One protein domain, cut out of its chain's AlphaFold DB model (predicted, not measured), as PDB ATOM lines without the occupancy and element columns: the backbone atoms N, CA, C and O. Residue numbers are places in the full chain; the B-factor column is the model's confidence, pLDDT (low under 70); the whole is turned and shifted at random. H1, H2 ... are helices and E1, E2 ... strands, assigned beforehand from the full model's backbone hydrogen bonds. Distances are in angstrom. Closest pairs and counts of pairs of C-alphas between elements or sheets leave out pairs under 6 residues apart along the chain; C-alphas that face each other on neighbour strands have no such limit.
ATOM      1  N   TYR A  10     200.165 253.257 128.015       86.75
ATOM      2  CA  TYR A  10     199.558 254.473 127.492       86.75
ATOM      3  C   TYR A  10     200.633 255.430 126.987       86.75
ATOM      4  O   TYR A  10     201.610 255.708 127.678       86.75
ATOM      5  N   VAL A  11     200.429 255.961 125.782       87.25
ATOM      6  CA  VAL A  11     201.283 256.991 125.190       87.25
ATOM      7  C   VAL A  11     200.388 258.091 124.642       87.25
ATOM      8  O   VAL A  11     199.521 257.820 123.809       87.25
ATOM      9  N   SER A  12     200.622 259.332 125.061       84.25
ATOM     10  CA  SER A  12     200.070 260.514 124.400       84.25
ATOM     11  C   SER A  12     201.186 261.472 124.015       84.25
ATOM     12  O   SER A  12     202.092 261.751 124.796       84.25
ATOM     13  N   ASP A  13     201.141 261.965 122.782       77.38
ATOM     14  CA  ASP A  13     202.084 262.959 122.281       77.38
ATOM     15  C   ASP A  13     201.313 264.128 121.673       77.38
ATOM     16  O   ASP A  13     200.386 263.946 120.883       77.38
ATOM     17  N   THR A  14     201.712 265.339 122.047       67.25
ATOM     18  CA  THR A  14     201.268 266.588 121.424       67.25
ATOM     19  C   THR A  14     202.365 267.082 120.491       67.25
ATOM     20  O   THR A  14     202.996 268.116 120.725       67.25
ATOM     21  N   GLY A  15     202.652 266.286 119.464       58.28
ATOM     22  CA  GLY A  15     203.575 266.641 118.393       58.28
ATOM     23  C   GLY A  15     202.864 267.391 117.265       58.28
ATOM     24  O   GLY A  15     201.700 267.132 116.991       58.28
ATOM     25  N   ALA A  16     203.599 268.257 116.559       52.66
ATOM     26  CA  ALA A  16     203.132 269.083 115.430       52.66
ATOM     27  C   ALA A  16     202.762 268.293 114.150       52.66
ATOM     28  O   ALA A  16     202.901 268.793 113.028       52.66
ATOM     29  N   ARG A  17     202.425 267.006 114.280       50.84
ATOM     30  CA  ARG A  17     202.179 266.110 113.150       50.84
ATOM     31  C   ARG A  17     200.856 265.393 113.329       50.84
ATOM     32  O   ARG A  17     200.701 264.547 114.203       50.84
ATOM     33  N   SER A  18     199.934 265.692 112.423       46.72
ATOM     34  CA  SER A  18     198.703 264.933 112.251       46.72
ATOM     35  C   SER A  18     199.016 263.457 111.954       46.72
ATOM     36  O   SER A  18     199.774 263.132 111.040       46.72
ATOM     37  N   HIS A  19     198.424 262.536 112.716       50.91
ATOM     38  CA  HIS A  19     198.466 261.107 112.398       50.91
ATOM     39  C   HIS A  19     197.419 260.796 111.316       50.91
ATOM     40  O   HIS A  19     196.319 260.330 111.601       50.91
ATOM     41  N   GLY A  20     197.748 261.085 110.055       46.19
ATOM     42  CA  GLY A  20     196.892 260.795 108.906       46.19
ATOM     43  C   GLY A  20     197.697 260.678 107.614       46.19
ATOM     44  O   GLY A  20     198.706 261.350 107.440       46.19
ATOM     45  N   ARG A  21     197.263 259.817 106.684       40.53
ATOM     46  CA  ARG A  21     197.917 259.653 105.375       40.53
ATOM     47  C   ARG A  21     197.775 260.947 104.565       40.53
ATOM     48  O   ARG A  21     196.755 261.160 103.915       40.53
ATOM     49  N   GLY A  22     198.807 261.783 104.611       54.22
ATOM     50  CA  GLY A  22     198.854 263.081 103.939       54.22
ATOM     51  C   GLY A  22     199.503 264.150 104.810       54.22
ATOM     52  O   GLY A  22     198.901 265.208 104.969       54.22
ATOM     53  N   ASP A  23     200.678 263.834 105.373       47.44
ATOM     54  CA  ASP A  23     201.482 264.654 106.287       47.44
ATOM     55  C   ASP A  23     201.477 266.138 105.894       47.44
ATOM     56  O   ASP A  23     202.260 266.601 105.061       47.44
ATOM     57  N   ARG A  24     200.582 266.902 106.520       55.38
ATOM     58  CA  ARG A  24     200.676 268.357 106.592       55.38
ATOM     59  C   ARG A  24     201.270 268.693 107.952       55.38
ATOM     60  O   ARG A  24     200.896 268.080 108.953       55.38
ATOM     61  N   VAL A  25     202.207 269.640 107.963       53.91
ATOM     62  CA  VAL A  25     202.696 270.252 109.203       53.91
ATOM     63  C   VAL A  25     201.481 270.847 109.897       53.91
ATOM     64  O   VAL A  25     200.820 271.715 109.319       53.91
ATOM     65  N   ASP A  26     201.162 270.341 111.084       52.47
ATOM     66  CA  ASP A  26     200.077 270.905 111.866       52.47
ATOM     67  C   ASP A  26     200.567 272.243 112.417       52.47
ATOM     68  O   ASP A  26     201.645 272.348 113.017       52.47
ATOM     69  N   THR A  27     199.842 273.311 112.097       51.66
ATOM     70  CA  THR A  27     200.201 274.642 112.583       51.66
ATOM     71  C   THR A  27     199.611 274.759 113.972       51.66
ATOM     72  O   THR A  27     198.522 275.298 114.126       51.66
ATOM     73  N   GLY A  28     200.337 274.237 114.965       51.75
ATOM     74  CA  GLY A  28     199.929 274.212 116.368       51.75
ATOM     75  C   GLY A  28     199.274 275.511 116.822       51.75
ATOM     76  O   GLY A  28     199.963 276.482 117.134       51.75
ATOM     77  N   HIS A  29     197.941 275.522 116.882       54.38
ATOM     78  CA  HIS A  29     197.163 276.733 117.159       54.38
ATOM     79  C   HIS A  29     197.330 277.210 118.610       54.38
ATOM     80  O   HIS A  29     197.241 278.406 118.881       54.38
ATOM     81  N   ILE A  30     197.622 276.286 119.536       50.28
ATOM     82  CA  ILE A  30     197.922 276.548 120.952       50.28
ATOM     83  C   ILE A  30     199.016 275.571 121.436       50.28
ATOM     84  O   ILE A  30     198.957 275.029 122.537       50.28
ATOM     85  N   ALA A  31     200.042 275.294 120.622       47.97
ATOM     86  CA  ALA A  31     201.155 274.414 121.015       47.97
ATOM     87  C   ALA A  31     202.151 275.138 121.950       47.97
ATOM     88  O   ALA A  31     203.359 275.213 121.717       47.97
ATOM     89  N   GLY A  32     201.630 275.728 123.023       49.06
ATOM     90  CA  GLY A  32     202.408 276.337 124.085       49.06
ATOM     91  C   GLY A  32     202.826 275.296 125.122       49.06
ATOM     92  O   GLY A  32     202.056 274.972 126.016       49.06
ATOM     93  N   ARG A  33     204.095 274.872 125.067       50.69
ATOM     94  CA  ARG A  33     204.907 274.390 126.214       50.69
ATOM     95  C   ARG A  33     204.794 272.938 126.717       50.69
ATOM     96  O   ARG A  33     205.318 272.674 127.796       50.69
ATOM     97  N   ARG A  34     204.257 271.964 125.979       51.97
ATOM     98  CA  ARG A  34     204.485 270.537 126.314       51.97
ATOM     99  C   ARG A  34     205.053 269.786 125.114       51.97
ATOM    100  O   ARG A  34     204.338 269.171 124.341       51.97
ATOM    101  N   ARG A  35     206.367 269.924 124.921       56.66
ATOM    102  CA  ARG A  35     207.130 269.146 123.939       56.66
ATOM    103  C   ARG A  35     207.631 267.887 124.639       56.66
ATOM    104  O   ARG A  35     208.643 267.952 125.328       56.66
ATOM    105  N   GLY A  36     206.904 266.787 124.506       66.94
ATOM    106  CA  GLY A  36     207.316 265.490 125.034       66.94
ATOM    107  C   GLY A  36     206.145 264.525 125.135       66.94
ATOM    108  O   GLY A  36     205.068 264.919 125.577       66.94
ATOM    109  N   ALA A  37     206.381 263.273 124.744       76.44
ATOM    110  CA  ALA A  37     205.424 262.202 124.957       76.44
ATOM    111  C   ALA A  37     205.216 261.984 126.463       76.44
ATOM    112  O   ALA A  37     206.182 261.898 127.226       76.44
ATOM    113  N   TYR A  38     203.959 261.880 126.878       80.94
ATOM    114  CA  TYR A  38     203.586 261.303 128.158       80.94
ATOM    115  C   TYR A  38     203.464 259.792 127.969       80.94
ATOM    116  O   TYR A  38     202.763 259.334 127.066       80.94
ATOM    117  N   VAL A  39     204.169 259.030 128.799       85.81
ATOM    118  CA  VAL A  39     204.182 257.567 128.757       85.81
ATOM    119  C   VAL A  39     203.869 257.053 130.149       85.81
ATOM    120  O   VAL A  39     204.492 257.499 131.112       85.81
ATOM    121  N   ASP A  40     202.923 256.126 130.239       85.44
ATOM    122  CA  ASP A  40     202.519 255.512 131.498       85.44
ATOM    123  C   ASP A  40     202.202 254.021 131.329       85.44
ATOM    124  O   ASP A  40     201.735 253.585 130.275       85.44
ATOM    125  N   LEU A  41     202.460 253.236 132.371       84.69
ATOM    126  CA  LEU A  41     202.070 251.834 132.447       84.69
ATOM    127  C   LEU A  41     200.661 251.761 133.054       84.69
ATOM    128  O   LEU A  41     200.439 252.140 134.200       84.69
ATOM    129  N   LEU A  42     199.698 251.276 132.274       80.44
ATOM    130  CA  LEU A  42     198.289 251.201 132.669       80.44
ATOM    131  C   LEU A  42     197.988 250.053 133.631       80.44
ATOM    132  O   LEU A  42     196.954 250.090 134.296       80.44
ATOM    133  N   ASP A  43     198.863 249.051 133.688       71.25
ATOM    134  CA  ASP A  43     198.716 247.886 134.556       71.25
ATOM    135  C   ASP A  43     199.879 247.792 135.556       71.25
ATOM    136  O   ASP A  43     200.918 247.196 135.256       71.25
ATOM    137  N   PRO A  44     199.744 248.416 136.738       60.78
ATOM    138  CA  PRO A  44     200.724 248.290 137.811       60.78
ATOM    139  C   PRO A  44     200.571 247.003 138.652       60.78
ATOM    140  O   PRO A  44     201.344 246.819 139.593       60.78
ATOM    141  N   GLY A  45     199.618 246.110 138.342       61.25
ATOM    142  CA  GLY A  45     199.286 244.931 139.153       61.25
ATOM    143  C   GLY A  45     198.094 245.127 140.109       61.25
ATOM    144  O   GLY A  45     197.531 246.221 140.228       61.25
ATOM    145  N   ASP A  52     192.949 258.031 138.154       79.06
ATOM    146  CA  ASP A  52     193.528 259.301 137.764       79.06
ATOM    147  C   ASP A  52     193.199 259.656 136.306       79.06
ATOM    148  O   ASP A  52     192.898 258.829 135.432       79.06
ATOM    149  N   ASP A  53     193.250 260.961 136.062       87.31
ATOM    150  CA  ASP A  53     193.039 261.559 134.757       87.31
ATOM    151  C   ASP A  53     194.350 261.527 133.957       87.31
ATOM    152  O   ASP A  53     195.293 262.282 134.211       87.31
ATOM    153  N   LEU A  54     194.385 260.685 132.927       87.38
ATOM    154  CA  LEU A  54     195.484 260.596 131.976       87.38
ATOM    155  C   LEU A  54     195.452 261.798 131.018       87.38
ATOM    156  O   LEU A  54     194.393 262.133 130.474       87.38
ATOM    157  N   PRO A  55     196.593 262.448 130.731       86.81
ATOM    158  CA  PRO A  55     196.639 263.560 129.797       86.81
ATOM    159  C   PRO A  55     196.391 263.063 128.374       86.81
ATOM    160  O   PRO A  55     197.134 262.241 127.837       86.81
ATOM    161  N   ALA A  56     195.372 263.620 127.735       83.69
ATOM    162  CA  ALA A  56     194.984 263.350 126.355       83.69
ATOM    163  C   ALA A  56     194.962 264.642 125.526       83.69
ATOM    164  O   ALA A  56     194.165 264.790 124.598       83.69
ATOM    165  N   SER A  57     195.791 265.615 125.913       75.88
ATOM    166  CA  SER A  57     195.852 266.929 125.279       75.88
ATOM    167  C   SER A  57     196.027 266.820 123.768       75.88
ATOM    168  O   SER A  57     196.780 265.989 123.272       75.88
ATOM    169  N   CYS A  58     195.344 267.709 123.059       70.56
ATOM    170  CA  CYS A  58     195.484 267.949 121.628       70.56
ATOM    171  C   CYS A  58     196.097 269.336 121.418       70.56
ATOM    172  O   CYS A  58     196.160 270.156 122.336       70.56
ATOM    173  N   GLU A  59     196.413 269.674 120.169       65.00
ATOM    174  CA  GLU A  59     196.735 271.057 119.790       65.00
ATOM    175  C   GLU A  59     195.588 272.047 120.061       65.00
ATOM    176  O   GLU A  59     195.800 273.256 120.149       65.00
ATOM    177  N   CYS A  60     194.371 271.521 120.229       66.94
ATOM    178  CA  CYS A  60     193.165 272.257 120.573       66.94
ATOM    179  C   CYS A  60     193.013 272.588 122.070       66.94
ATOM    180  O   CYS A  60     192.058 273.270 122.443       66.94
ATOM    181  N   GLY A  61     193.936 272.137 122.926       67.38
ATOM    182  CA  GLY A  61     193.942 272.434 124.357       67.38
ATOM    183  C   GLY A  61     194.058 271.194 125.250       67.38
ATOM    184  O   GLY A  61     194.122 270.058 124.766       67.38
ATOM    185  N   PRO A  62     194.110 271.395 126.579       76.62
ATOM    186  CA  PRO A  62     194.196 270.296 127.526       76.62
ATOM    187  C   PRO A  62     192.916 269.458 127.482       76.62
ATOM    188  O   PRO A  62     191.804 269.983 127.509       76.62
ATOM    189  N   ARG A  63     193.092 268.141 127.432       84.69
ATOM    190  CA  ARG A  63     192.043 267.136 127.596       84.69
ATOM    191  C   ARG A  63     192.583 266.054 128.511       84.69
ATOM    192  O   ARG A  63     193.794 265.821 128.532       84.69
ATOM    193  N   THR A  64     191.690 265.399 129.232       87.38
ATOM    194  CA  THR A  64     192.010 264.240 130.061       87.38
ATOM    195  C   THR A  64     191.130 263.061 129.671       87.38
ATOM    196  O   THR A  64     190.093 263.226 129.017       87.38
ATOM    197  N   LEU A  65     191.568 261.859 130.029       88.19
ATOM    198  CA  LEU A  65     190.730 260.673 130.015       88.19
ATOM    199  C   LEU A  65     190.863 259.915 131.331       88.19
ATOM    200  O   LEU A  65     191.952 259.847 131.887       88.19
ATOM    201  N   SER A  66     189.783 259.274 131.769       88.62
ATOM    202  CA  SER A  66     189.841 258.363 132.913       88.62
ATOM    203  C   SER A  66     190.628 257.102 132.547       88.62
ATOM    204  O   SER A  66     190.339 256.451 131.529       88.62
ATOM    205  N   ARG A  67     191.593 256.734 133.401       89.06
ATOM    206  CA  ARG A  67     192.345 255.476 133.294       89.06
ATOM    207  C   ARG A  67     191.414 254.267 133.323       89.06
ATOM    208  O   ARG A  67     191.504 253.398 132.451       89.06
ATOM    209  N   SER A  68     190.488 254.220 134.280       87.44
ATOM    210  CA  SER A  68     189.542 253.105 134.410       87.44
ATOM    211  C   SER A  68     188.621 252.991 133.187       87.44
ATOM    212  O   SER A  68     188.370 251.891 132.685       87.44
ATOM    213  N   GLY A  69     188.192 254.129 132.631       88.75
ATOM    214  CA  GLY A  69     187.433 254.189 131.385       88.75
ATOM    215  C   GLY A  69     188.198 253.621 130.186       88.75
ATOM    216  O   GLY A  69     187.626 252.853 129.405       88.75
ATOM    217  N   LEU A  70     189.491 253.944 130.058       89.06
ATOM    218  CA  LEU A  70     190.353 253.393 129.008       89.06
ATOM    219  C   LEU A  70     190.488 251.875 129.129       89.06
ATOM    220  O   LEU A  70     190.279 251.160 128.150       89.06
ATOM    221  N   LEU A  71     190.799 251.381 130.328       88.31
ATOM    222  CA  LEU A  71     190.955 249.951 130.589       88.31
ATOM    223  C   LEU A  71     189.664 249.182 130.290       88.31
ATOM    224  O   LEU A  71     189.698 248.144 129.628       88.31
ATOM    225  N   ALA A  72     188.505 249.724 130.677       88.06
ATOM    226  CA  ALA A  72     187.211 249.135 130.346       88.06
ATOM    227  C   ALA A  72     186.949 249.096 128.827       88.06
ATOM    228  O   ALA A  72     186.356 248.137 128.328       88.06
ATOM    229  N   ALA A  73     187.376 250.117 128.076       89.56
ATOM    230  CA  ALA A  73     187.264 250.142 126.619       89.56
ATOM    231  C   ALA A  73     188.181 249.092 125.961       89.56
ATOM    232  O   ALA A  73     187.724 248.347 125.090       89.56
ATOM    233  N   VAL A  74     189.430 248.973 126.427       87.69
ATOM    234  CA  VAL A  74     190.400 247.961 125.969       87.69
ATOM    235  C   VAL A  74     189.887 246.547 126.240       87.69
ATOM    236  O   VAL A  74     189.863 245.728 125.323       87.69
ATOM    237  N   ALA A  75     189.378 246.277 127.445       86.88
ATOM    238  CA  ALA A  75     188.797 244.982 127.809       86.88
ATOM    239  C   ALA A  75     187.602 244.590 126.918       86.88
ATOM    240  O   ALA A  75     187.349 243.412 126.677       86.88
ATOM    241  N   ARG A  76     186.874 245.579 126.383       91.06
ATOM    242  CA  ARG A  76     185.766 245.385 125.430       91.06
ATOM    243  C   ARG A  76     186.225 245.280 123.970       91.06
ATOM    244  O   ARG A  76     185.379 245.226 123.079       91.06
ATOM    245  N   GLY A  77     187.530 245.311 123.702       87.31
ATOM    246  CA  GLY A  77     188.092 245.314 122.350       87.31
ATOM    247  C   GLY A  77     187.818 246.604 121.568       87.31
ATOM    248  O   GLY A  77     187.873 246.607 120.335       87.31
TER     249      GLY A  77
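This is residues 10 to 45 and 52 to 77 of the 84 residues of an uncharacterized protein of Pseudonocardia sp. N23 (UniProt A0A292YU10). With little regular structure, this is a pair of small two-stranded hairpins, E1 with E2 and E3 with E4, then a short helix, H1; a long loop, residues 13 to 37, joins E1 to E2, and residues 72 to 77 stick out. The printed part has 62 residues, 22 in named elements, ordered E1 E2 E3 E4 H1; the class is mixed, both sheets antiparallel. It is loose, radius of gyration of the C-alphas 13.6 A, spanning 39 by 26 by 16 A.

Find C-alpha 10 at (199.558, 254.473, 127.492), where E1, residues 10 to 12, begins, 6.8 A long. Next come E2, residues 38 to 41, 10.5 A; E3, 53 to 55, 6.4 A; E4, 64 to 66, 6.9 A; and H1, 67 to 75, 12.4 A, ending at C-alpha 75 (188.797, 244.982, 127.809).

In hairpin E1 and E2, antiparallel at 174 degrees, N 10 and O 40 are within hydrogen-bond range, 2.8 A. In hairpin E3 and E4, antiparallel at 140 degrees, look at N 54 and O 65, 2.8 A. The closest C-alphas of E1 and E3 are Ser 12 and Pro 55, 7.1 A; of E3 and H1, Leu 54 and Arg 67, 6.1 A. H1 is apart from E1 and E2. In H1, every O i to N i+4 pair is within range.

The farthest C-alphas, Arg 24 and Gly 45, are 40.1 A apart. Residues 46 to 51 are not printed; C-alphas 45 and 52 are 15.5 A apart. The link E1 to E2 is long. pLDDT is under 70 at residues 14 to 36, 44 to 45 and 59 to 61.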